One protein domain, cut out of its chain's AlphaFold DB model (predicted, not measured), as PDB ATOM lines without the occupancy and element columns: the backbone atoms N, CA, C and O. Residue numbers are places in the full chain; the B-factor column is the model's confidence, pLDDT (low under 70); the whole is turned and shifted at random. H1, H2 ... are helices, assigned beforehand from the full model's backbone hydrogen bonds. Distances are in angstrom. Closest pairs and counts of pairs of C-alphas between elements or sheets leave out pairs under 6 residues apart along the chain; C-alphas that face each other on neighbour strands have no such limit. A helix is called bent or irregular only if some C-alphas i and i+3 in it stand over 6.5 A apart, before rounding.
ATOM      1  N   ASN A  12       4.498  13.987 151.738       93.44
ATOM      2  CA  ASN A  12       4.100  12.580 151.634       93.44
ATOM      3  C   ASN A  12       5.092  11.744 150.815       93.44
ATOM      4  O   ASN A  12       5.378  10.604 151.184       93.44
ATOM      5  N   LYS A  13       5.634  12.289 149.716       93.56
ATOM      6  CA  LYS A  13       6.691  11.607 148.949       93.56
ATOM      7  C   LYS A  13       7.974  11.489 149.770       93.56
ATOM      8  O   LYS A  13       8.587  10.424 149.761       93.56
ATOM      9  N   THR A  14       8.339  12.537 150.510       93.81
ATOM     10  CA  THR A  14       9.509  12.536 151.397       93.81
ATOM     11  C   THR A  14       9.388  11.473 152.486       93.81
ATOM     12  O   THR A  14      10.267  10.624 152.600       93.81
ATOM     13  N   LEU A  15       8.278  11.437 153.224       93.38
ATOM     14  CA  LEU A  15       8.065  10.473 154.308       93.38
ATOM     15  C   LEU A  15       8.101   9.021 153.810       93.38
ATOM     16  O   LEU A  15       8.757   8.189 154.422       93.38
ATOM     17  N   LYS A  16       7.503   8.726 152.647       93.44
ATOM     18  CA  LYS A  16       7.563   7.384 152.031       93.44
ATOM     19  C   LYS A  16       8.977   6.947 151.629       93.44
ATOM     20  O   LYS A  16       9.206   5.756 151.440       93.44
ATOM     21  N   SER A  17       9.910   7.882 151.446       91.94
ATOM     22  CA  SER A  17      11.300   7.575 151.073       91.94
ATOM     23  C   SER A  17      12.213   7.269 152.269       91.94
ATOM     24  O   SER A  17      13.318   6.752 152.070       91.94
ATOM     25  N   VAL A  18      11.750   7.575 153.486       92.31
ATOM     26  CA  VAL A  18      12.492   7.439 154.744       92.31
ATOM     27  C   VAL A  18      11.998   6.188 155.476       92.31
ATOM     28  O   VAL A  18      10.831   6.137 155.849       92.31
ATOM     29  N   PRO A  19      12.835   5.159 155.681       86.81
ATOM     30  CA  PRO A  19      12.393   3.907 156.297       86.81
ATOM     31  C   PRO A  19      12.193   4.016 157.815       86.81
ATOM     32  O   PRO A  19      11.309   3.356 158.354       86.81
ATOM     33  N   ASP A  20      12.986   4.844 158.502       87.81
ATOM     34  CA  ASP A  20      12.883   5.012 159.951       87.81
ATOM     35  C   ASP A  20      11.685   5.899 160.326       87.81
ATOM     36  O   ASP A  20      11.565   7.051 159.905       87.81
ATOM     37  N   ILE A  21      10.800   5.349 161.156       82.00
ATOM     38  CA  ILE A  21       9.594   6.016 161.654       82.00
ATOM     39  C   ILE A  21       9.965   7.236 162.506       82.00
ATOM     40  O   ILE A  21       9.270   8.254 162.459       82.00
ATOM     41  N   LEU A  22      11.065   7.164 163.261       82.12
ATOM     42  CA  LEU A  22      11.494   8.277 164.101       82.12
ATOM     43  C   LEU A  22      12.005   9.443 163.247       82.12
ATOM     44  O   LEU A  22      11.647  10.593 163.500       82.12
ATOM     45  N   GLU A  23      12.781   9.169 162.198       87.12
ATOM     46  CA  GLU A  23      13.180  10.196 161.228       87.12
ATOM     47  C   GLU A  23      11.985  10.781 160.466       87.12
ATOM     48  O   GLU A  23      11.904  12.002 160.313       87.12
ATOM     49  N   GLN A  24      11.018   9.956 160.046       88.19
ATOM     50  CA  GLN A  24       9.775  10.447 159.439       88.19
ATOM     51  C   GLN A  24       9.049  11.433 160.361       88.19
ATOM     52  O   GLN A  24       8.609  12.499 159.922       88.19
ATOM     53  N   ALA A  25       8.944  11.102 161.647       83.62
ATOM     54  CA  ALA A  25       8.326  11.976 162.630       83.62
ATOM     55  C   ALA A  25       9.082  13.296 162.796       83.62
ATOM     56  O   ALA A  25       8.453  14.355 162.770       83.62
ATOM     57  N   LYS A  26      10.418  13.254 162.893       85.94
ATOM     58  CA  LYS A  26      11.253  14.464 162.944       85.94
ATOM     59  C   LYS A  26      11.002  15.360 161.736       85.94
ATOM     60  O   LYS A  26      10.736  16.544 161.912       85.94
ATOM     61  N   ILE A  27      11.021  14.797 160.525       90.81
ATOM     62  CA  ILE A  27      10.776  15.539 159.279       90.81
ATOM     63  C   ILE A  27       9.380  16.159 159.278       90.81
ATOM     64  O   ILE A  27       9.232  17.326 158.924       90.81
ATOM     65  N   LYS A  28       8.354  15.407 159.692       88.38
ATOM     66  CA  LYS A  28       6.970  15.893 159.744       88.38
ATOM     67  C   LYS A  28       6.811  17.050 160.731       88.38
ATOM     68  O   LYS A  28       6.213  18.061 160.373       88.38
ATOM     69  N   VAL A  29       7.363  16.924 161.939       83.75
ATOM     70  CA  VAL A  29       7.341  17.990 162.953       83.75
ATOM     71  C   VAL A  29       8.071  19.226 162.433       83.75
ATOM     72  O   VAL A  29       7.499  20.313 162.433       83.75
ATOM     73  N   PHE A  30       9.284  19.054 161.899       87.12
ATOM     74  CA  PHE A  30      10.081  20.150 161.343       87.12
ATOM     75  C   PHE A  30       9.357  20.855 160.192       87.12
ATOM     76  O   PHE A  30       9.270  22.077 160.171       87.12
ATOM     77  N   PHE A  31       8.740  20.100 159.285       90.31
ATOM     78  CA  PHE A  31       7.929  20.661 158.209       90.31
ATOM     79  C   PHE A  31       6.771  21.522 158.737       90.31
ATOM     80  O   PHE A  31       6.573  22.630 158.245       90.31
ATOM     81  N   ILE A  32       6.023  21.044 159.739       84.69
ATOM     82  CA  ILE A  32       4.872  21.771 160.303       84.69
ATOM     83  C   ILE A  32       5.312  23.090 160.945       84.69
ATOM     84  O   ILE A  32       4.679  24.115 160.718       84.69
ATOM     85  N   ILE A  33       6.415  23.091 161.695       83.06
ATOM     86  CA  ILE A  33       6.959  24.307 162.320       83.06
ATOM     87  C   ILE A  33       7.316  25.348 161.261       83.06
ATOM     88  O   ILE A  33       6.934  26.511 161.372       83.06
ATOM     89  N   PHE A  34       8.024  24.928 160.211       85.94
ATOM     90  CA  PHE A  34       8.389  25.817 159.111       85.94
ATOM     91  C   PHE A  34       7.152  26.336 158.380       85.94
ATOM     92  O   PHE A  34       7.087  27.524 158.079       85.94
ATOM     93  N   LEU A  35       6.151  25.483 158.150       86.81
ATOM     94  CA  LEU A  35       4.892  25.873 157.521       86.81
ATOM     95  C   LEU A  35       4.160  26.957 158.333       86.81
ATOM     96  O   LEU A  35       3.695  27.942 157.765       86.81
ATOM     97  N   LEU A  36       4.099  26.805 159.657       83.69
ATOM     98  CA  LEU A  36       3.431  27.755 160.552       83.69
ATOM     99  C   LEU A  36       4.183  29.089 160.706       83.69
ATOM    100  O   LEU A  36       3.582  30.072 161.134       83.69
ATOM    101  N   ASN A  37       5.459  29.164 160.313       83.00
ATOM    102  CA  ASN A  37       6.205  30.425 160.291       83.00
ATOM    103  C   ASN A  37       5.848  31.326 159.096       83.00
ATOM    104  O   ASN A  37       6.018  32.541 159.192       83.00
ATOM    105  N   TYR A  38       5.329  30.787 157.986       88.50
ATOM    106  CA  TYR A  38       5.028  31.593 156.792       88.50
ATOM    107  C   TYR A  38       3.983  32.699 157.025       88.50
ATOM    108  O   TYR A  38       4.257  33.832 156.629       88.50
ATOM    109  N   PRO A  39       2.835  32.449 157.694       86.50
ATOM    110  CA  PRO A  39       1.871  33.509 157.999       86.50
ATOM    111  C   PRO A  39       2.480  34.643 158.832       86.50
ATOM    112  O   PRO A  39       2.251  35.815 158.546       86.50
ATOM    113  N   LYS A  40       3.315  34.294 159.822       83.12
ATOM    114  CA  LYS A  40       4.038  35.255 160.666       83.12
ATOM    115  C   LYS A  40       4.962  36.146 159.838       83.12
ATOM    116  O   LYS A  40       4.944  37.359 160.014       83.12
ATOM    117  N   ILE A  41       5.725  35.559 158.918       86.94
ATOM    118  CA  ILE A  41       6.610  36.319 158.029       86.94
ATOM    119  C   ILE A  41       5.796  37.226 157.097       86.94
ATOM    120  O   ILE A  41       6.145  38.389 156.942       86.94
ATOM    121  N   GLY A  42       4.699  36.731 156.516       87.00
ATOM    122  CA  GLY A  42       3.856  37.520 155.610       87.00
ATOM    123  C   GLY A  42       3.285  38.775 156.270       87.00
ATOM    124  O   GLY A  42       3.380  39.864 155.710       87.00
ATOM    125  N   ILE A  43       2.767  38.638 157.490       86.81
ATOM    126  CA  ILE A  43       2.239  39.768 158.261       86.81
ATOM    127  C   ILE A  43       3.361  40.756 158.636       86.81
ATOM    128  O   ILE A  43       3.179  41.962 158.510       86.81
ATOM    129  N   GLN A  44       4.539  40.265 159.044       85.88
ATOM    130  CA  GLN A  44       5.688  41.134 159.344       85.88
ATOM    131  C   GLN A  44       6.184  41.900 158.111       85.88
ATOM    132  O   GLN A  44       6.557  43.061 158.226       85.88
ATOM    133  N   LEU A  45       6.196  41.266 156.935       89.38
ATOM    134  CA  LEU A  45       6.586  41.929 155.691       89.38
ATOM    135  C   LEU A  45       5.634  43.076 155.348       89.38
ATOM    136  O   LEU A  45       6.113  44.142 154.982       89.38
ATOM    137  N   TYR A  46       4.322  42.871 155.491       87.62
ATOM    138  CA  TYR A  46       3.331  43.925 155.263       87.62
ATOM    139  C   TYR A  46       3.586  45.140 156.164       87.62
ATOM    140  O   TYR A  46       3.720  46.249 155.657       87.62
ATOM    141  N   GLU A  47       3.763  44.919 157.468       85.94
ATOM    142  CA  GLU A  47       4.040  46.002 158.418       85.94
ATOM    143  C   GLU A  47       5.333  46.754 158.096       85.94
ATOM    144  O   GLU A  47       5.388  47.977 158.167       85.94
ATOM    145  N   TYR A  48       6.412  46.041 157.770       87.88
ATOM    146  CA  TYR A  48       7.704  46.685 157.519       87.88
ATOM    147  C   TYR A  48       7.738  47.445 156.193       87.88
ATOM    148  O   TYR A  48       8.530  48.374 156.055       87.88
ATOM    149  N   ILE A  49       6.881  47.070 155.239       89.12
ATOM    150  CA  ILE A  49       6.633  47.863 154.032       89.12
ATOM    151  C   ILE A  49       5.850  49.128 154.396       89.12
ATOM    152  O   ILE A  49       6.266  50.212 154.003       89.12
ATOM    153  N   ASP A  50       4.763  48.994 155.159       88.31
ATOM    154  CA  ASP A  50       3.891  50.114 155.544       88.31
ATOM    155  C   ASP A  50       4.611  51.151 156.424       88.31
ATOM    156  O   ASP A  50       4.480  52.353 156.229       88.31
ATOM    157  N   SER A  51       5.460  50.683 157.340       85.69
ATOM    158  CA  SER A  51       6.271  51.526 158.231       85.69
ATOM    159  C   SER A  51       7.573  52.048 157.609       85.69
ATOM    160  O   SER A  51       8.371  52.666 158.314       85.69
ATOM    161  N   GLU A  52       7.829  51.768 156.325       89.06
ATOM    162  CA  GLU A  52       9.060  52.129 155.596       89.06
ATOM    163  C   GLU A  52      10.369  51.701 156.303       89.06
ATOM    164  O   GLU A  52      11.445  52.271 156.097       89.06
ATOM    165  N   ASN A  53      10.317  50.654 157.133       84.94
ATOM    166  CA  ASN A  53      11.471  50.175 157.889       84.94
ATOM    167  C   ASN A  53      12.293  49.168 157.069       84.94
ATOM    168  O   ASN A  53      12.198  47.945 157.235       84.94
ATOM    169  N   TYR A  54      13.129  49.695 156.172       87.81
ATOM    170  CA  TYR A  54      13.912  48.896 155.223       87.81
ATOM    171  C   TYR A  54      14.874  47.894 155.873       87.81
ATOM    172  O   TYR A  54      15.138  46.840 155.288       87.81
ATOM    173  N   ASP A  55      15.401  48.177 157.064       85.00
ATOM    174  CA  ASP A  55      16.336  47.272 157.739       85.00
ATOM    175  C   ASP A  55      15.624  46.041 158.305       85.00
ATOM    176  O   ASP A  55      16.068  44.906 158.090       85.00
ATOM    177  N   LEU A  56      14.476  46.231 158.963       82.75
ATOM    178  CA  LEU A  56      13.640  45.117 159.418       82.75
ATOM    179  C   LEU A  56      13.044  44.343 158.237       82.75
ATOM    180  O   LEU A  56      13.015  43.108 158.270       82.75
ATOM    181  N   LEU A  57      12.664  45.039 157.163       88.00
ATOM    182  CA  LEU A  57      12.194  44.416 155.928       88.00
ATOM    183  C   LEU A  57      13.253  43.478 155.335       88.00
ATOM    184  O   LEU A  57      12.958  42.308 155.082       88.00
ATOM    185  N   LYS A  58      14.500  43.944 155.172       88.69
ATOM    186  CA  LYS A  58      15.613  43.116 154.673       88.69
ATOM    187  C   LYS A  58      15.812  41.872 155.532       88.69
ATOM    188  O   LYS A  58      15.910  40.773 154.989       88.69
ATOM    189  N   ARG A  59      15.810  42.017 156.862       84.31
ATOM    190  CA  ARG A  59      15.953  40.886 157.799       84.31
ATOM    191  C   ARG A  59      14.831  39.860 157.633       84.31
ATOM    192  O   ARG A  59      15.117  38.664 157.565       84.31
ATOM    193  N   SER A  60      13.580  40.305 157.516       86.25
ATOM    194  CA  SER A  60      12.433  39.413 157.295       86.25
ATOM    195  C   SER A  60      12.475  38.711 155.942       86.25
ATOM    196  O   SER A  60      12.213  37.509 155.876       86.25
ATOM    197  N   VAL A  61      12.864  39.409 154.872       90.88
ATOM    198  CA  VAL A  61      13.038  38.808 153.539       90.88
ATOM    199  C   VAL A  61      14.158  37.764 153.556       90.88
ATOM    200  O   VAL A  61      13.974  36.654 153.059       90.88
ATOM    201  N   SER A  62      15.300  38.058 154.180       87.88
ATOM    202  CA  SER A  62      16.377  37.075 154.346       87.88
ATOM    203  C   SER A  62      15.913  35.860 155.154       87.88
ATOM    204  O   SER A  62      16.157  34.724 154.744       87.88
ATOM    205  N   GLY A  63      15.187  36.075 156.254       85.56
ATOM    206  CA  GLY A  63      14.600  35.002 157.058       85.56
ATOM    207  C   GLY A  63      13.628  34.126 156.261       85.56
ATOM    208  O   GLY A  63      13.690  32.899 156.360       85.56
ATOM    209  N   PHE A  64      12.791  34.729 155.413       90.31
ATOM    210  CA  PHE A  64      11.894  34.019 154.496       90.31
ATOM    211  C   PHE A  64      12.656  33.118 153.522       90.31
ATOM    212  O   PHE A  64      12.325  31.938 153.372       90.31
ATOM    213  N   ILE A  65      13.696  33.657 152.881       91.38
ATOM    214  CA  ILE A  65      14.514  32.928 151.905       91.38
ATOM    215  C   ILE A  65      15.202  31.738 152.577       91.38
ATOM    216  O   ILE A  65      15.112  30.619 152.070       91.38
ATOM    217  N   ILE A  66      15.826  31.951 153.740       89.81
ATOM    218  CA  ILE A  66      16.491  30.886 154.506       89.81
ATOM    219  C   ILE A  66      15.479  29.810 154.902       89.81
ATOM    220  O   ILE A  66      15.710  28.631 154.646       89.81
ATOM    221  N   THR A  67      14.327  30.205 155.448       89.25
ATOM    222  CA  THR A  67      13.258  29.280 155.860       89.25
ATOM    223  C   THR A  67      12.783  28.424 154.685       89.25
ATOM    224  O   THR A  67      12.674  27.199 154.796       89.25
ATOM    225  N   THR A  68      12.573  29.050 153.527       91.88
ATOM    226  CA  THR A  68      12.142  28.377 152.295       91.88
ATOM    227  C   THR A  68      13.208  27.425 151.767       91.88
ATOM    228  O   THR A  68      12.902  26.290 151.393       91.88
ATOM    229  N   PHE A  69      14.470  27.845 151.779       92.38
ATOM    230  CA  PHE A  69      15.598  27.027 151.349       92.38
ATOM    231  C   PHE A  69      15.813  25.815 152.266       92.38
ATOM    232  O   PHE A  69      15.953  24.691 151.787       92.38
ATOM    233  N   THR A  70      15.752  25.998 153.585       91.81
ATOM    234  CA  THR A  70      15.826  24.896 154.552       91.81
ATOM    235  C   THR A  70      14.683  23.905 154.355       91.81
ATOM    236  O   THR A  70      14.929  22.698 154.296       91.81
ATOM    237  N   LEU A  71      13.446  24.389 154.186       92.88
ATOM    238  CA  LEU A  71      12.291  23.534 153.896       92.88
ATOM    239  C   LEU A  71      12.489  22.752 152.592       92.88
ATOM    240  O   LEU A  71      12.160  21.568 152.504       92.88
ATOM    241  N   LYS A  72      13.078  23.399 151.585       93.88
ATOM    242  CA  LYS A  72      13.378  22.773 150.303       93.88
ATOM    243  C   LYS A  72      14.382  21.631 150.441       93.88
ATOM    244  O   LYS A  72      14.143  20.548 149.898       93.88
ATOM    245  N   ILE A  73      15.473  21.833 151.178       93.75
ATOM    246  CA  ILE A  73      16.453  20.764 151.426       93.75
ATOM    247  C   ILE A  73      15.810  19.647 152.252       93.75
ATOM    248  O   ILE A  73      15.952  18.484 151.889       93.75
ATOM    249  N   LEU A  74      15.034  19.975 153.289       93.69
ATOM    250  CA  LEU A  74      14.333  18.984 154.112       93.69
ATOM    251  C   LEU A  74      13.471  18.034 153.262       93.69
ATOM    252  O   LEU A  74      13.488  16.821 153.466       93.69
ATOM    253  N   LEU A  75      12.731  18.577 152.292       94.50
ATOM    254  CA  LEU A  75      11.810  17.804 151.453       94.50
ATOM    255  C   LEU A  75      12.498  17.047 150.314       94.50
ATOM    256  O   LEU A  75      12.024  15.979 149.918       94.50
ATOM    257  N   SER A  76      13.579  17.588 149.758       93.44
ATOM    258  CA  SER A  76      14.293  16.977 148.627       93.44
ATOM    259  C   SER A  76      15.409  16.025 149.061       93.44
ATOM    260  O   SER A  76      15.707  15.065 148.357       93.44
ATOM    261  N   LYS A  77      16.023  16.263 150.219       93.50
ATOM    262  CA  LYS A  77      17.180  15.522 150.729       93.50
ATOM    263  C   LYS A  77      17.025  15.241 152.237       93.50
ATOM    264  O   LYS A  77      17.821  15.725 153.043       93.50
ATOM    265  N   PRO A  78      16.037  14.412 152.635       92.25
ATOM    266  CA  PRO A  78      15.701  14.163 154.041       92.25
ATOM    267  C   PRO A  78      16.836  13.546 154.873       92.25
ATOM    268  O   PRO A  78      16.876  13.751 156.080       92.25
ATOM    269  N   GLN A  79      17.799  12.866 154.245       91.06
ATOM    270  CA  GLN A  79      19.004  12.340 154.909       91.06
ATOM    271  C   GLN A  79      19.831  13.406 155.651       91.06
ATOM    272  O   GLN A  79      20.574  13.082 156.571       91.06
ATOM    273  N   TRP A  80      19.694  14.684 155.282       91.31
ATOM    274  CA  TRP A  80      20.391  15.798 155.929       91.31
ATOM    275  C   TRP A  80      19.615  16.405 157.102       91.31
ATOM    276  O   TRP A  80      20.052  17.416 157.648       91.31
ATOM    277  N   VAL A  81      18.484  15.822 157.518       91.00
ATOM    278  CA  VAL A  81      17.598  16.410 158.538       91.00
ATOM    279  C   VAL A  81      18.338  16.794 159.824       91.00
ATOM    280  O   VAL A  81      18.176  17.911 160.300       91.00
ATOM    281  N   ASN A  82      19.217  15.937 160.351       92.12
ATOM    282  CA  ASN A  82      19.952  16.244 161.585       92.12
ATOM    283  C   ASN A  82      20.926  17.420 161.395       92.12
ATOM    284  O   ASN A  82      20.987  18.315 162.236       92.12
ATOM    285  N   ALA A  83      21.654  17.454 160.274       94.06
ATOM    286  CA  ALA A  83      22.562  18.553 159.955       94.06
ATOM    287  C   ALA A  83      21.800  19.875 159.770       94.06
ATOM    288  O   ALA A  83      22.213  20.905 160.297       94.06
ATOM    289  N   LEU A  84      20.647  19.838 159.095       93.25
ATOM    290  CA  LEU A  84      19.772  21.002 158.953       93.25
ATOM    291  C   LEU A  84      19.283  21.513 160.307       93.25
ATOM    292  O   LEU A  84      19.298  22.719 160.531       93.25
ATOM    293  N   ILE A  85      18.889  20.623 161.222       92.44
ATOM    294  CA  ILE A  85      18.444  21.028 162.561       92.44
ATOM    295  C   ILE A  85      19.587  21.712 163.322       92.44
ATOM    296  O   ILE A  85      19.350  22.752 163.927       92.44
ATOM    297  N   HIS A  86      20.820  21.198 163.259       94.62
ATOM    298  CA  HIS A  86      21.986  21.871 163.848       94.62
ATOM    299  C   HIS A  86      22.207  23.274 163.284       94.62
ATOM    300  O   HIS A  86      22.378  24.224 164.046       94.62
ATOM    301  N   ILE A  87      22.194  23.395 161.955       93.69
ATOM    302  CA  ILE A  87      22.384  24.670 161.258       93.69
ATOM    303  C   ILE A  87      21.321  25.669 161.710       93.69
ATOM    304  O   ILE A  87      21.657  26.775 162.130       93.69
ATOM    305  N   VAL A  88      20.049  25.260 161.692       92.00
ATOM    306  CA  VAL A  88      18.934  26.100 162.135       92.00
ATOM    307  C   VAL A  88      19.135  26.526 163.583       92.00
ATOM    308  O   VAL A  88      19.099  27.720 163.835       92.00
ATOM    309  N   GLN A  89      19.437  25.594 164.494       93.50
ATOM    310  CA  GLN A  89      19.666  25.882 165.916       93.50
ATOM    311  C   GLN A  89      20.773  26.919 166.139       93.50
ATOM    312  O   GLN A  89      20.595  27.836 166.939       93.50
ATOM    313  N   ILE A  90      21.894  26.810 165.417       94.25
ATOM    314  CA  ILE A  90      23.014  27.759 165.514       94.25
ATOM    315  C   ILE A  90      22.585  29.148 165.039       94.25
ATOM    316  O   ILE A  90      22.761  30.122 165.769       94.25
ATOM    317  N   PHE A  91      21.982  29.246 163.850       91.88
ATOM    318  CA  PHE A  91      21.530  30.529 163.309       91.88
ATOM    319  C   PHE A  91      20.472  31.187 164.195       91.88
ATOM    320  O   PHE A  91      20.536  32.388 164.442       91.88
ATOM    321  N   THR A  92      19.521  30.411 164.714       90.50
ATOM    322  CA  THR A  92      18.483  30.929 165.607       90.50
ATOM    323  C   THR A  92      19.031  31.331 166.972       90.50
ATOM    324  O   THR A  92      18.570  32.327 167.517       90.50
ATOM    325  N   ALA A  93      20.016  30.610 167.517       93.75
ATOM    326  CA  ALA A  93      20.665  30.983 168.774       93.75
ATOM    327  C   ALA A  93      21.470  32.281 168.615       93.75
ATOM    328  O   ALA A  93      21.386  33.163 169.465       93.75
ATOM    329  N   TYR A  94      22.183  32.443 167.497       93.19
ATOM    330  CA  TYR A  94      22.861  33.698 167.174       93.19
ATOM    331  C   TYR A  94      21.867  34.860 167.015       93.19
ATOM    332  O   TYR A  94      22.031  35.905 167.636       93.19
ATOM    333  N   ALA A  95      20.783  34.659 166.259       89.56
ATOM    334  CA  ALA A  95      19.739  35.672 166.108       89.56
ATOM    335  C   ALA A  95      19.101  36.055 167.455       89.56
ATOM    336  O   ALA A  95      18.804  37.226 167.685       89.56
ATOM    337  N   LEU A  96      18.910  35.084 168.349       92.19
ATOM    338  CA  LEU A  96      18.408  35.315 169.698       92.19
ATOM    339  C   LEU A  96      19.383  36.158 170.533       92.19
ATOM    340  O   LEU A  96      18.942  37.081 171.209       92.19
ATOM    341  N   PHE A  97      20.686  35.875 170.471       92.50
ATOM    342  CA  PHE A  97      21.711  36.662 171.162       92.50
ATOM    343  C   PHE A  97      21.694  38.135 170.728       92.50
ATOM    344  O   PHE A  97      21.644  39.026 171.575       92.50
ATOM    345  N   GLU A  98      21.656  38.392 169.418       90.25
ATOM    346  CA  GLU A  98      21.541  39.748 168.863       90.25
ATOM    347  C   GLU A  98      20.263  40.449 169.341       90.25
ATOM    348  O   GLU A  98      20.281  41.614 169.733       90.25
ATOM    349  N   ILE A  99      19.142  39.724 169.353       88.69
ATOM    350  CA  ILE A  99      17.862  40.249 169.826       88.69
ATOM    351  C   ILE A  99      17.927  40.635 171.308       88.69
ATOM    352  O   ILE A  99      17.476  41.720 171.660       88.69
ATOM    353  N   ILE A 100      18.477  39.766 172.158       90.25
ATOM    354  CA  ILE A 100      18.581  40.004 173.602       90.25
ATOM    355  C   ILE A 100      19.439  41.242 173.875       90.25
ATOM    356  O   ILE A 100      19.060  42.086 174.682       90.25
ATOM    357  N   ASN A 101      20.571  41.396 173.187       88.50
ATOM    358  CA  ASN A 101      21.448  42.549 173.397       88.50
ATOM    359  C   ASN A 101      20.894  43.851 172.804       88.50
ATOM    360  O   ASN A 101      21.180  44.916 173.339       88.50
ATOM    361  N   GLY A 102      20.114  43.779 171.720       86.94
ATOM    362  CA  GLY A 102      19.546  44.961 171.065       86.94
ATOM    363  C   GLY A 102      18.221  45.448 171.659       86.94
ATOM    364  O   GLY A 102      17.993  46.650 171.722       86.94
ATOM    365  N   TYR A 103      17.349  44.529 172.080       85.44
ATOM    366  CA  TYR A 103      15.972  44.831 172.503       85.44
ATOM    367  C   TYR A 103      15.665  44.403 173.944       85.44
ATOM    368  O   TYR A 103      14.608  44.738 174.470       85.44
ATOM    369  N   GLY A 104      16.560  43.663 174.597       88.06
ATOM    370  CA  GLY A 104      16.302  43.099 175.916       88.06
ATOM    371  C   GLY A 104      15.453  41.831 175.882       88.06
ATOM    372  O   GLY A 104      15.277  41.182 174.843       88.06
ATOM    373  N   ILE A 105      14.957  41.444 177.056       89.94
ATOM    374  CA  ILE A 105      14.194  40.210 177.255       89.94
ATOM    375  C   ILE A 105      12.701  40.538 177.313       89.94
ATOM    376  O   ILE A 105      12.214  41.119 178.276       89.94
ATOM    377  N   ASP A 106      11.965  40.080 176.302       90.56
ATOM    378  CA  ASP A 106      10.505  40.117 176.254       90.56
ATOM    379  C   ASP A 106       9.903  38.697 176.275       90.56
ATOM    380  O   ASP A 106      10.606  37.679 176.230       90.56
ATOM    381  N   ILE A 107       8.570  38.606 176.317       91.56
ATOM    382  CA  ILE A 107       7.852  37.322 176.263       91.56
ATOM    383  C   ILE A 107       8.229  36.531 174.998       91.56
ATOM    384  O   ILE A 107       8.372  35.308 175.050       91.56
ATOM    385  N   LEU A 108       8.436  37.211 173.865       91.44
ATOM    386  CA  LEU A 108       8.808  36.559 172.612       91.44
ATOM    387  C   LEU A 108      10.195  35.909 172.702       91.44
ATOM    388  O   LEU A 108      10.350  34.783 172.232       91.44
ATOM    389  N   VAL A 109      11.192  36.559 173.306       92.31
ATOM    390  CA  VAL A 109      12.528  35.985 173.556       92.31
ATOM    391  C   VAL A 109      12.410  34.715 174.384       92.31
ATOM    392  O   VAL A 109      12.948  33.680 173.987       92.31
ATOM    393  N   LEU A 110      11.652  34.754 175.483       92.88
ATOM    394  CA  LEU A 110      11.452  33.587 176.348       92.88
ATOM    395  C   LEU A 110      10.795  32.421 175.595       92.88
ATOM    396  O   LEU A 110      11.226  31.274 175.721       92.88
ATOM    397  N   GLN A 111       9.802  32.703 174.747       93.19
ATOM    398  CA  GLN A 111       9.187  31.686 173.890       93.19
ATOM    399  C   GLN A 111      10.167  31.104 172.865       93.19
ATOM    400  O   GLN A 111      10.154  29.894 172.639       93.19
ATOM    401  N   HIS A 112      11.025  31.923 172.247       91.75
ATOM    402  CA  HIS A 112      12.039  31.424 171.311       91.75
ATOM    403  C   HIS A 112      13.067  30.544 172.025       91.75
ATOM    404  O   HIS A 112      13.406  29.484 171.507       91.75
ATOM    405  N   VAL A 113      13.500  30.912 173.234       93.94
ATOM    406  CA  VAL A 113      14.380  30.075 174.068       93.94
ATOM    407  C   VAL A 113      13.727  28.726 174.347       93.94
ATOM    408  O   VAL A 113      14.340  27.684 174.111       93.94
ATOM    409  N   PHE A 114      12.467  28.729 174.788       92.69
ATOM    410  CA  PHE A 114      11.730  27.494 175.043       92.69
ATOM    411  C   PHE A 114      11.605  26.638 173.778       92.69
ATOM    412  O   PHE A 114      11.863  25.436 173.817       92.69
ATOM    413  N   MET A 115      11.289  27.253 172.636       90.25
ATOM    414  CA  MET A 115      11.263  26.570 171.343       90.25
ATOM    415  C   MET A 115      12.616  25.938 171.001       90.25
ATOM    416  O   MET A 115      12.649  24.768 170.627       90.25
ATOM    417  N   LEU A 116      13.736  26.647 171.165       91.94
ATOM    418  CA  LEU A 116      15.070  26.102 170.876       91.94
ATOM    419  C   LEU A 116      15.401  24.891 171.744       91.94
ATOM    420  O   LEU A 116      15.865  23.871 171.226       91.94
ATOM    421  N   ILE A 117      15.085  24.965 173.037       92.69
ATOM    422  CA  ILE A 117      15.231  23.852 173.981       92.69
ATOM    423  C   ILE A 117      14.412  22.654 173.496       92.69
ATOM    424  O   ILE A 117      14.963  21.590 173.217       92.69
ATOM    425  N   VAL A 118      13.106  22.835 173.319       89.75
ATOM    426  CA  VAL A 118      12.181  21.776 172.899       89.75
ATOM    427  C   VAL A 118      12.634  21.138 171.581       89.75
ATOM    428  O   VAL A 118      12.753  19.914 171.482       89.75
ATOM    429  N   PHE A 119      12.981  21.950 170.582       87.44
ATOM    430  CA  PHE A 119      13.407  21.456 169.274       87.44
ATOM    431  C   PHE A 119      14.754  20.743 169.297       87.44
ATOM    432  O   PHE A 119      14.923  19.757 168.577       87.44
ATOM    433  N   SER A 120      15.703  21.187 170.118       91.94
ATOM    434  CA  SER A 120      17.002  20.520 170.228       91.94
ATOM    435  C   SER A 120      16.860  19.113 170.820       91.94
ATOM    436  O   SER A 120      17.432  18.163 170.279       91.94
ATOM    437  N   PHE A 121      16.016  18.933 171.842       90.75
ATOM    438  CA  PHE A 121      15.713  17.609 172.392       90.75
ATOM    439  C   PHE A 121      14.982  16.710 171.395       90.75
ATOM    440  O   PHE A 121      15.340  15.538 171.252       90.75
ATOM    441  N   TYR A 122      13.981  17.240 170.690       86.62
ATOM    442  CA  TYR A 122      13.146  16.438 169.788       86.62
ATOM    443  C   TYR A 122      13.872  16.065 168.495       86.62
ATOM    444  O   TYR A 122      13.745  14.945 168.001       86.62
ATOM    445  N   GLY A 123      14.665  16.991 167.958       87.06
ATOM    446  CA  GLY A 123      15.392  16.808 166.709       87.06
ATOM    447  C   GLY A 123      16.700  16.036 166.873       87.06
ATOM    448  O   GLY A 123      16.953  15.079 166.136       87.06
ATOM    449  N   LEU A 124      17.524  16.425 167.847       91.38
ATOM    450  CA  LEU A 124      18.929  16.004 167.950       91.38
ATOM    451  C   LEU A 124      19.207  15.058 169.129       91.38
ATOM    452  O   LEU A 124      20.301  14.503 169.244       91.38
ATOM    453  N   GLY A 125      18.211  14.832 169.988       90.88
ATOM    454  CA  GLY A 125      18.301  13.933 171.134       90.88
ATOM    455  C   GLY A 125      18.989  14.554 172.352       90.88
ATOM    456  O   GLY A 125      19.335  15.731 172.384       90.88
ATOM    457  N   ARG A 126      19.191  13.737 173.395       93.75
ATOM    458  CA  ARG A 126      19.567  14.207 174.742       93.75
ATOM    459  C   ARG A 126      20.866  15.016 174.797       93.75
ATOM    460  O   ARG A 126      20.894  16.049 175.454       93.75
ATOM    461  N   ARG A 127      21.944  14.541 174.160       94.94
ATOM    462  CA  ARG A 127      23.273  15.181 174.260       94.94
ATOM    463  C   ARG A 127      23.247  16.602 173.698       94.94
ATOM    464  O   ARG A 127      23.634  17.544 174.380       94.94
ATOM    465  N   TRP A 128      22.730  16.743 172.482       95.81
ATOM    466  CA  TRP A 128      22.608  18.034 171.816       95.81
ATOM    467  C   TRP A 128      21.503  18.904 172.406       95.81
ATOM    468  O   TRP A 128      21.675  20.115 172.481       95.81
ATOM    469  N   GLY A 129      20.420  18.295 172.894       95.44
ATOM    470  CA  GLY A 129      19.377  18.988 173.644       95.44
ATOM    471  C   GLY A 129      19.942  19.755 174.836       95.44
ATOM    472  O   GLY A 129      19.720  20.958 174.963       95.44
ATOM    473  N   ILE A 130      20.758  19.092 175.659       96.94
ATOM    474  CA  ILE A 130      21.435  19.733 176.797       96.94
ATOM    475  C   ILE A 130      22.369  20.849 176.315       96.94
ATOM    476  O   ILE A 130      22.311  21.951 176.845       96.94
ATOM    477  N   PHE A 131      23.184  20.593 175.289       97.06
ATOM    478  CA  PHE A 131      24.137  21.574 174.762       97.06
ATOM    479  C   PHE A 131      23.470  22.886 174.314       97.06
ATOM    480  O   PHE A 131      23.833  23.957 174.798       97.06
ATOM    481  N   TYR A 132      22.466  22.813 173.433       96.25
ATOM    482  CA  TYR A 132      21.774  24.012 172.948       96.25
ATOM    483  C   TYR A 132      20.958  24.688 174.049       96.25
ATOM    484  O   TYR A 132      20.888  25.915 174.085       96.25
ATOM    485  N   SER A 133      20.384  23.923 174.979       95.94
ATOM    486  CA  SER A 133      19.686  24.502 176.133       95.94
ATOM    487  C   SER A 133      20.630  25.345 176.986       95.94
ATOM    488  O   SER A 133      20.314  26.491 177.292       95.94
ATOM    489  N   SER A 134      21.818  24.818 177.299       96.00
ATOM    490  CA  SER A 134      22.824  25.538 178.082       96.00
ATOM    491  C   SER A 134      23.266  26.833 177.404       96.00
ATOM    492  O   SER A 134      23.320  27.863 178.066       96.00
ATOM    493  N   ILE A 135      23.520  26.814 176.090       95.38
ATOM    494  CA  ILE A 135      23.909  28.022 175.338       95.38
ATOM    495  C   ILE A 135      22.843  29.117 175.449       95.38
ATOM    496  O   ILE A 135      23.162  30.258 175.775       95.38
ATOM    497  N   ASN A 136      21.574  28.775 175.223       93.88
ATOM    498  CA  ASN A 136      20.495  29.763 175.263       93.88
ATOM    499  C   ASN A 136      20.255  30.307 176.682       93.88
ATOM    500  O   ASN A 136      19.972  31.493 176.846       93.88
ATOM    501  N   ILE A 137      20.418  29.471 177.714       93.88
ATOM    502  CA  ILE A 137      20.358  29.908 179.117       93.88
ATOM    503  C   ILE A 137      21.510  30.871 179.430       93.88
ATOM    504  O   ILE A 137      21.283  31.894 180.072       93.88
ATOM    505  N   ILE A 138      22.725  30.591 178.948       94.19
ATOM    506  CA  ILE A 138      23.884  31.475 179.134       94.19
ATOM    507  C   ILE A 138      23.620  32.860 178.535       94.19
ATOM    508  O   ILE A 138      23.968  33.852 179.167       94.19
ATOM    509  N   PHE A 139      22.970  32.960 177.373       93.75
ATOM    510  CA  PHE A 139      22.625  34.260 176.784       93.75
ATOM    511  C   PHE A 139      21.676  35.078 177.661       93.75
ATOM    512  O   PHE A 139      21.914  36.269 177.858       93.75
ATOM    513  N   ILE A 140      20.652  34.439 178.240       91.31
ATOM    514  CA  ILE A 140      19.758  35.096 179.203       91.31
ATOM    515  C   ILE A 140      20.549  35.558 180.428       91.31
ATOM    516  O   ILE A 140      20.470  36.722 180.806       91.31
ATOM    517  N   LEU A 141      21.323  34.659 181.042       90.94
ATOM    518  CA  LEU A 141      22.078  34.967 182.258       90.94
ATOM    519  C   LEU A 141      23.082  36.099 182.032       90.94
ATOM    520  O   LEU A 141      23.184  36.993 182.864       90.94
ATOM    521  N   ASN A 142      23.782  36.090 180.898       90.69
ATOM    522  CA  ASN A 142      24.718  37.146 180.533       90.69
ATOM    523  C   ASN A 142      24.023  38.511 180.480       90.69
ATOM    524  O   ASN A 142      24.526  39.468 181.057       90.69
ATOM    525  N   HIS A 143      22.851  38.589 179.847       88.69
ATOM    526  CA  HIS A 143      22.083  39.831 179.773       88.69
ATOM    527  C   HIS A 143      21.573  40.300 181.143       88.69
ATOM    528  O   HIS A 143      21.627  41.485 181.452       88.69
ATOM    529  N   LEU A 144      21.114  39.372 181.988       87.50
ATOM    530  CA  LEU A 144      20.661  39.696 183.345       87.50
ATOM    531  C   LEU A 144      21.792  40.224 184.237       87.50
ATOM    532  O   LEU A 144      21.550  41.058 185.099       87.50
ATOM    533  N   ILE A 145      23.022  39.738 184.051       88.00
ATOM    534  CA  ILE A 145      24.182  40.194 184.826       88.00
ATOM    535  C   ILE A 145      24.630  41.590 184.379       88.00
ATOM    536  O   ILE A 145      25.030  42.399 185.218       88.00
ATOM    537  N   THR A 146      24.581  41.881 183.076       86.00
ATOM    538  CA  THR A 146      25.023  43.176 182.532       86.00
ATOM    539  C   THR A 146      24.014  44.300 182.764       86.00
ATOM    540  O   THR A 146      24.417  45.454 182.886       86.00
ATOM    541  N   GLN A 147      22.723  43.982 182.864       79.31
ATOM    542  CA  GLN A 147      21.651  44.935 183.159       79.31
ATOM    543  C   GLN A 147      21.416  45.015 184.678       79.31
ATOM    544  O   GLN A 147      20.638  44.241 185.232       79.31
ATOM    545  N   ASN A 148      22.079  45.941 185.379       68.81
ATOM    546  CA  ASN A 148      21.864  46.154 186.818       68.81
ATOM    547  C   ASN A 148      21.717  47.658 187.151       68.81
ATOM    548  O   ASN A 148      22.624  48.409 186.783       68.81
ATOM    549  N   PRO A 149      20.659  48.121 187.865       61.66
ATOM    550  CA  PRO A 149      19.532  47.389 188.456       61.66
ATOM    551  C   PRO A 149      18.175  47.826 187.864       61.66
ATOM    552  O   PRO A 149      17.689  48.924 188.121       61.66
ATOM    553  N   GLY A 150      17.531  46.952 187.094       63.38
ATOM    554  CA  GLY A 150      16.201  47.229 186.546       63.38
ATOM    555  C   GLY A 150      15.810  46.218 185.484       63.38
ATOM    556  O   GLY A 150      15.762  46.549 184.308       63.38
ATOM    557  N   PHE A 151      15.577  44.965 185.881       74.25
ATOM    558  CA  PHE A 151      15.010  43.988 184.957       74.25
ATOM    559  C   PHE A 151      13.527  44.300 184.755       74.25
ATOM    560  O   PHE A 151      12.718  44.082 185.659       74.25
ATOM    561  N   SER A 152      13.175  44.793 183.572       73.44
ATOM    562  CA  SER A 152      11.793  44.868 183.118       73.44
ATOM    563  C   SER A 152      11.592  43.971 181.899       73.44
ATOM    564  O   SER A 152      12.473  43.809 181.055       73.44
ATOM    565  N   ILE A 153      10.427  43.326 181.847       80.56
ATOM    566  CA  ILE A 153       9.983  42.570 180.676       80.56
ATOM    567  C   ILE A 153       9.097  43.518 179.883       80.56
ATOM    568  O   ILE A 153       7.908  43.650 180.173       80.56
ATOM    569  N   GLU A 154       9.684  44.192 178.903       78.12
ATOM    570  CA  GLU A 154       8.992  45.191 178.092       78.12
ATOM    571  C   GLU A 154       9.082  44.842 176.609       78.12
ATOM    572  O   GLU A 154      10.110  44.386 176.106       78.12
ATOM    573  N   ASN A 155       7.979  45.051 175.887       80.50
ATOM    574  CA  ASN A 155       7.998  44.966 174.434       80.50
ATOM    575  C   ASN A 155       8.608  46.251 173.865       80.50
ATOM    576  O   ASN A 155       7.926  47.257 173.708       80.50
ATOM    577  N   THR A 156       9.887  46.184 173.522       76.50
ATOM    578  CA  THR A 156      10.637  47.279 172.887       76.50
ATOM    579  C   THR A 156      10.799  47.084 171.376       76.50
ATOM    580  O   THR A 156      11.326  47.955 170.688       76.50
ATOM    581  N   ARG A 157      10.394  45.920 170.844       77.12
ATOM    582  CA  ARG A 157      10.688  45.506 169.462       77.12
ATOM    583  C   ARG A 157       9.545  45.768 168.493       77.12
ATOM    584  O   ARG A 157       9.798  46.058 167.328       77.12
ATOM    585  N   TYR A 158       8.306  45.601 168.945       79.44
ATOM    586  CA  TYR A 158       7.125  45.736 168.101       79.44
ATOM    587  C   TYR A 158       6.331  46.967 168.513       79.44
ATOM    588  O   TYR A 158       5.732  46.976 169.584       79.44
ATOM    589  N   ASN A 159       6.272  47.961 167.627       79.44
ATOM    590  CA  ASN A 159       5.446  49.154 167.831       79.44
ATOM    591  C   ASN A 159       3.946  48.835 167.729       79.44
ATOM    592  O   ASN A 159       3.121  49.480 168.366       79.44
ATOM    593  N   ASN A 160       3.593  47.823 166.936       84.81
ATOM    594  CA  ASN A 160       2.220  47.401 166.714       84.81
ATOM    595  C   ASN A 160       1.829  46.285 167.695       84.81
ATOM    596  O   ASN A 160       2.324  45.155 167.618       84.81
ATOM    597  N   GLU A 161       0.924  46.610 168.620       87.50
ATOM    598  CA  GLU A 161       0.458  45.697 169.666       87.50
ATOM    599  C   GLU A 161      -0.225  44.451 169.088       87.50
ATOM    600  O   GLU A 161       0.019  43.335 169.551       87.50
ATOM    601  N   PHE A 162      -1.017  44.612 168.021       88.00
ATOM    602  CA  PHE A 162      -1.667  43.481 167.361       88.00
ATOM    603  C   PHE A 162      -0.630  42.488 166.833       88.00
ATOM    604  O   PHE A 162      -0.764  41.281 167.043       88.00
ATOM    605  N   LEU A 163       0.443  42.979 166.206       85.56
ATOM    606  CA  LEU A 163       1.527  42.118 165.740       85.56
ATOM    607  C   LEU A 163       2.220  41.408 166.887       85.56
ATOM    608  O   LEU A 163       2.486  40.210 166.780       85.56
ATOM    609  N   TYR A 164       2.507  42.116 167.975       87.94
ATOM    610  CA  TYR A 164       3.116  41.511 169.151       87.94
ATOM    611  C   TYR A 164       2.260  40.353 169.683       87.94
ATOM    612  O   TYR A 164       2.743  39.221 169.776       87.94
ATOM    613  N   LEU A 165       0.969  40.599 169.929       90.81
ATOM    614  CA  LEU A 165       0.026  39.593 170.425       90.81
ATOM    615  C   LEU A 165      -0.146  38.427 169.449       90.81
ATOM    616  O   LEU A 165      -0.141  37.265 169.863       90.81
ATOM    617  N   PHE A 166      -0.230  38.708 168.149       89.88
ATOM    618  CA  PHE A 166      -0.301  37.679 167.117       89.88
ATOM    619  C   PHE A 166       0.944  36.781 167.125       89.88
ATOM    620  O   PHE A 166       0.830  35.556 167.076       89.88
ATOM    621  N   ASN A 167       2.142  37.364 167.247       88.31
ATOM    622  CA  ASN A 167       3.392  36.606 167.345       88.31
ATOM    623  C   ASN A 167       3.437  35.747 168.616       88.31
ATOM    624  O   ASN A 167       3.840  34.585 168.542       88.31
ATOM    625  N   VAL A 168       2.997  36.290 169.757       91.56
ATOM    626  CA  VAL A 168       2.904  35.551 171.027       91.56
ATOM    627  C   VAL A 168       1.966  34.352 170.878       91.56
ATOM    628  O   VAL A 168       2.339  33.235 171.252       91.56
ATOM    629  N   PHE A 169       0.783  34.560 170.294       92.44
ATOM    630  CA  PHE A 169      -0.210  33.513 170.064       92.44
ATOM    631  C   PHE A 169       0.318  32.416 169.135       92.44
ATOM    632  O   PHE A 169       0.283  31.236 169.490       92.44
ATOM    633  N   ILE A 170       0.863  32.789 167.972       89.75
ATOM    634  CA  ILE A 170       1.394  31.826 167.000       89.75
ATOM    635  C   ILE A 170       2.553  31.024 167.588       89.75
ATOM    636  O   ILE A 170       2.601  29.812 167.394       89.75
ATOM    637  N   ASN A 171       3.460  31.645 168.345       89.94
ATOM    638  CA  ASN A 171       4.553  30.915 168.988       89.94
ATOM    639  C   ASN A 171       4.023  29.873 169.989       89.94
ATOM    640  O   ASN A 171       4.473  28.728 169.963       89.94
ATOM    641  N   PHE A 172       3.046  30.223 170.836       92.31
ATOM    642  CA  PHE A 172       2.418  29.249 171.739       92.31
ATOM    643  C   PHE A 172       1.717  28.128 170.976       92.31
ATOM    644  O   PHE A 172       1.855  26.960 171.339       92.31
ATOM    645  N   PHE A 173       1.014  28.463 169.896       91.00
ATOM    646  CA  PHE A 173       0.359  27.481 169.042       91.00
ATOM    647  C   PHE A 173       1.367  26.510 168.411       91.00
ATOM    648  O   PHE A 173       1.173  25.295 168.461       91.00
ATOM    649  N   VAL A 174       2.494  27.020 167.898       86.75
ATOM    650  CA  VAL A 174       3.600  26.214 167.357       86.75
ATOM    651  C   VAL A 174       4.203  25.313 168.432       86.75
ATOM    652  O   VAL A 174       4.418  24.128 168.171       86.75
ATOM    653  N   ILE A 175       4.446  25.834 169.639       88.38
ATOM    654  CA  ILE A 175       4.946  25.051 170.778       88.38
ATOM    655  C   ILE A 175       3.972  23.914 171.110       88.38
ATOM    656  O   ILE A 175       4.389  22.757 171.182       88.38
ATOM    657  N   ALA A 176       2.683  24.220 171.266       90.38
ATOM    658  CA  ALA A 176       1.655  23.251 171.635       90.38
ATOM    659  C   ALA A 176       1.514  22.139 170.587       90.38
ATOM    660  O   ALA A 176       1.535  20.956 170.930       90.38
ATOM    661  N   ILE A 177       1.451  22.502 169.302       88.06
ATOM    662  CA  ILE A 177       1.393  21.543 168.193       88.06
ATOM    663  C   ILE A 177       2.648  20.676 168.145       88.06
ATOM    664  O   ILE A 177       2.553  19.455 167.998       88.06
ATOM    665  N   SER A 178       3.826  21.285 168.281       83.56
ATOM    666  CA  SER A 178       5.096  20.556 168.257       83.56
ATOM    667  C   SER A 178       5.173  19.544 169.395       83.56
ATOM    668  O   SER A 178       5.571  18.399 169.179       83.56
ATOM    669  N   HIS A 179       4.739  19.946 170.591       87.50
ATOM    670  CA  HIS A 179       4.692  19.081 171.761       87.50
ATOM    671  C   HIS A 179       3.685  17.938 171.586       87.50
ATOM    672  O   HIS A 179       4.038  16.783 171.814       87.50
ATOM    673  N   TYR A 180       2.472  18.234 171.106       88.56
ATOM    674  CA  TYR A 180       1.440  17.234 170.815       88.56
ATOM    675  C   TYR A 180       1.929  16.172 169.822       88.56
ATOM    676  O   TYR A 180       1.826  14.973 170.091       88.56
ATOM    677  N   TYR A 181       2.507  16.588 168.689       83.75
ATOM    678  CA  TYR A 181       2.999  15.642 167.686       83.75
ATOM    679  C   TYR A 181       4.170  14.810 168.198       83.75
ATOM    680  O   TYR A 181       4.210  13.603 167.954       83.75
ATOM    681  N   PHE A 182       5.117  15.433 168.903       82.94
ATOM    682  CA  PHE A 182       6.249  14.704 169.463       82.94
ATOM    683  C   PHE A 182       5.794  13.677 170.500       82.94
ATOM    684  O   PHE A 182       6.218  12.524 170.445       82.94
ATOM    685  N   HIS A 183       4.889  14.070 171.398       86.75
ATOM    686  CA  HIS A 183       4.280  13.180 172.383       86.75
ATOM    687  C   HIS A 183       3.584  11.999 171.697       86.75
ATOM    688  O   HIS A 183       3.934  10.852 171.966       86.75
ATOM    689  N   SER A 184       2.708  12.262 170.726       86.06
ATOM    690  CA  SER A 184       1.995  11.221 169.973       86.06
ATOM    691  C   SER A 184       2.942  10.181 169.356       86.06
ATOM    692  O   SER A 184       2.737   8.973 169.509       86.06
ATOM    693  N   VAL A 185       4.021  10.630 168.709       83.69
ATOM    694  CA  VAL A 185       5.021   9.741 168.093       83.69
ATOM    695  C   VAL A 185       5.807   8.963 169.142       83.69
ATOM    696  O   VAL A 185       6.053   7.766 168.964       83.69
ATOM    697  N   LEU A 186       6.233   9.632 170.214       84.81
ATOM    698  CA  LEU A 186       7.037   9.021 171.265       84.81
ATOM    699  C   LEU A 186       6.270   7.871 171.923       84.81
ATOM    700  O   LEU A 186       6.795   6.761 172.005       84.81
ATOM    701  N   TYR A 187       5.018   8.111 172.314       87.88
ATOM    702  CA  TYR A 187       4.163   7.086 172.913       87.88
ATOM    703  C   TYR A 187       3.889   5.933 171.945       87.88
ATOM    704  O   TYR A 187       4.044   4.774 172.326       87.88
ATOM    705  N   GLY A 188       3.589   6.224 170.674       88.56
ATOM    706  CA  GLY A 188       3.402   5.176 169.664       88.56
ATOM    707  C   GLY A 188       4.651   4.310 169.449       88.56
ATOM    708  O   GLY A 188       4.554   3.095 169.280       88.56
ATOM    709  N   THR A 189       5.840   4.914 169.506       86.69
ATOM    710  CA  THR A 189       7.119   4.197 169.368       86.69
ATOM    711  C   THR A 189       7.408   3.321 170.586       86.69
ATOM    712  O   THR A 189       7.874   2.189 170.431       86.69
ATOM    713  N   ILE A 190       7.120   3.820 171.791       90.31
ATOM    714  CA  ILE A 190       7.275   3.066 173.041       90.31
ATOM    715  C   ILE A 190       6.359   1.839 173.034       90.31
ATOM    716  O   ILE A 190       6.837   0.734 173.287       90.31
ATOM    717  N   GLU A 191       5.085   2.011 172.674       92.44
ATOM    718  CA  GLU A 191       4.109   0.918 172.657       92.44
ATOM    719  C   GLU A 191       4.485  -0.159 171.633       92.44
ATOM    720  O   GLU A 191       4.545  -1.342 171.957       92.44
ATOM    721  N   ARG A 192       4.869   0.245 170.416       90.56
ATOM    722  CA  ARG A 192       5.328  -0.694 169.380       90.56
ATOM    723  C   ARG A 192       6.589  -1.452 169.789       90.56
ATOM    724  O   ARG A 192       6.740  -2.632 169.475       90.56
ATOM    725  N   LYS A 193       7.523  -0.785 170.472       92.56
ATOM    726  CA  LYS A 193       8.734  -1.438 170.983       92.56
ATOM    727  C   LYS A 193       8.387  -2.453 172.073       92.56
ATOM    728  O   LYS A 193       8.987  -3.528 172.110       92.56
ATOM    729  N   LYS A 194       7.425  -2.128 172.938       95.69
ATOM    730  CA  LYS A 194       6.931  -3.027 173.983       95.69
ATOM    731  C   LYS A 194       6.264  -4.266 173.379       95.69
ATOM    732  O   LYS A 194       6.691  -5.370 173.706       95.69
ATOM    733  N   SER A 195       5.333  -4.091 172.439       95.56
ATOM    734  CA  SER A 195       4.636  -5.208 171.784       95.56
ATOM    735  C   SER A 195       5.606  -6.143 171.052       95.56
ATOM    736  O   SER A 195       5.545  -7.356 171.229       95.56
ATOM    737  N   LEU A 196       6.572  -5.588 170.308       95.81
ATOM    738  CA  LEU A 196       7.599  -6.379 169.622       95.81
ATOM    739  C   LEU A 196       8.471  -7.167 170.612       95.81
ATOM    740  O   LEU A 196       8.858  -8.300 170.350       95.81
ATOM    741  N   THR A 197       8.778  -6.576 171.768       96.56
ATOM    742  CA  THR A 197       9.562  -7.250 172.811       96.56
ATOM    743  C   THR A 197       8.788  -8.417 173.429       96.56
ATOM    744  O   THR A 197       9.380  -9.459 173.709       96.56
ATOM    745  N   GLU A 198       7.480  -8.270 173.643       96.69
ATOM    746  CA  GLU A 198       6.614  -9.349 174.134       96.69
ATOM    747  C   GLU A 198       6.494 -10.490 173.113       96.69
ATOM    748  O   GLU A 198       6.670 -11.654 173.470       96.69
ATOM    749  N   GLU A 199       6.304 -10.171 171.831       96.56
ATOM    750  CA  GLU A 199       6.258 -11.158 170.745       96.56
ATOM    751  C   GLU A 199       7.571 -11.949 170.620       96.56
ATOM    752  O   GLU A 199       7.559 -13.182 170.522       96.56
ATOM    753  N   LEU A 200       8.715 -11.259 170.708       96.94
ATOM    754  CA  LEU A 200      10.035 -11.892 170.711       96.94
ATOM    755  C   LEU A 200      10.212 -12.833 171.906       96.94
ATOM    756  O   LEU A 200      10.732 -13.936 171.740       96.94
TER     757      LEU A 200
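Overview. This is residues 12 to 200 of the 255 residues of the protein "HisKA domain-containing protein" of Pseudoxanthomonas sp. SGD-10 (UniProt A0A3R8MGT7). The longest helix, H7, runs along one side of an up-and-down bundle of six helices, H2 to H7, each running against the one before it in the chain. H2, H3, H4, H5 and H7 stand in a ring, H6 packs outside it on H4 and H5, the short H1 sits at one end by the start of H2, and residues 190 to 200 of H7 stick out beyond that end. The printed part has 189 residues with seven named helices, H1 to H7 in order along the chain, and no named strand; its class is all helix. The whole is compact, with a radius of gyration of the C-alphas of 18.5 A, yet elongated in outline, spanning 62 by 36 by 26 A.

Arrangement. H7, residues 161 to 200, touches H2, residues 21 to 50, at a shallow tilt of 5 degrees, opposite ways; the closest C-alphas are those of Val 29 and Ser 178, 6.3 A apart. With its residues 167 to 182 alone, H7 also touches H5, residues 107 to 124, the same way at a shallow tilt of 22 degrees, closest at the C-alphas of Leu 108 and Val 168, 6.2 A apart. H2 and H3, residues 54 to 76, form a helical hairpin at a shallow tilt of 22 degrees, closest at the C-alphas of Tyr 48 and Leu 57, 5.3 A apart. H3, with residues 70 to 74 alone, touches H4, residues 78 to 103, in another hairpin; the C-alphas of Leu 74 and Val 81 are the closest, 6.1 A apart. H4 and H5 form a hairpin at 22 degrees, a shallow tilt, closest at the C-alphas of Asn 82 and Leu 124, 6.5 A apart. H2 and H4 only just touch, with 3 pairs of C-alphas within 8 A, at a steep tilt of 38 degrees. H6, residues 126 to 146, forms a hairpin with H5, where the C-alphas of Phe 121 and Gly 129 are the closest, 4.1 A apart. H6 touches H4 the same way at a shallow tilt of 9 degrees, closest at the C-alphas of Phe 97 and Phe 139, 6.2 A apart. H1, residues 12 to 17, only just touches H2, with 3 pairs of C-alphas within 8 A, the closest being those of Leu 15 and Gln 24, 5.4 A apart. Among the pairs that are apart are H4 and H7, H3 and H5, and H6 and H7. Every O i to N i+4 pair is within hydrogen-bond range in H1, H3, H5, H6 and H7, against 23 of 26 in H2 and 20 of 22 in H4.

Along the chain. H7 is 58.4 A long from first to last C-alpha, from C-alpha 161 at (0.458, 45.697, 169.666) to C-alpha 200 at (10.035, -11.892, 170.711). H2 is 44.9 A long and has a kink of 25 degrees near residue 40. H4, 35.8 A, has a kink of 31 degrees near residue 85 and is irregular, with C-alphas 79 and 82 lying 7.8 A apart. H3 measures 32.6 A, H6 30.5 A and H5 25.4 A. H1, 8.8 A, begins at C-alpha 12, (4.100, 12.580, 151.634).

Size, cuts and confidence. The C-alphas of Glu 52 and Leu 200 are the two farthest apart, 65.8 A. Without residues 190 to 200, which stand free, the body spans 52 by 37 by 24 A. The printed part has no cut. The link from H6 to H7, residues 147 to 160, is long; the other five links are tight. The mean pLDDT of the printed part is 89.0, and residues 148 to 150 are under 70.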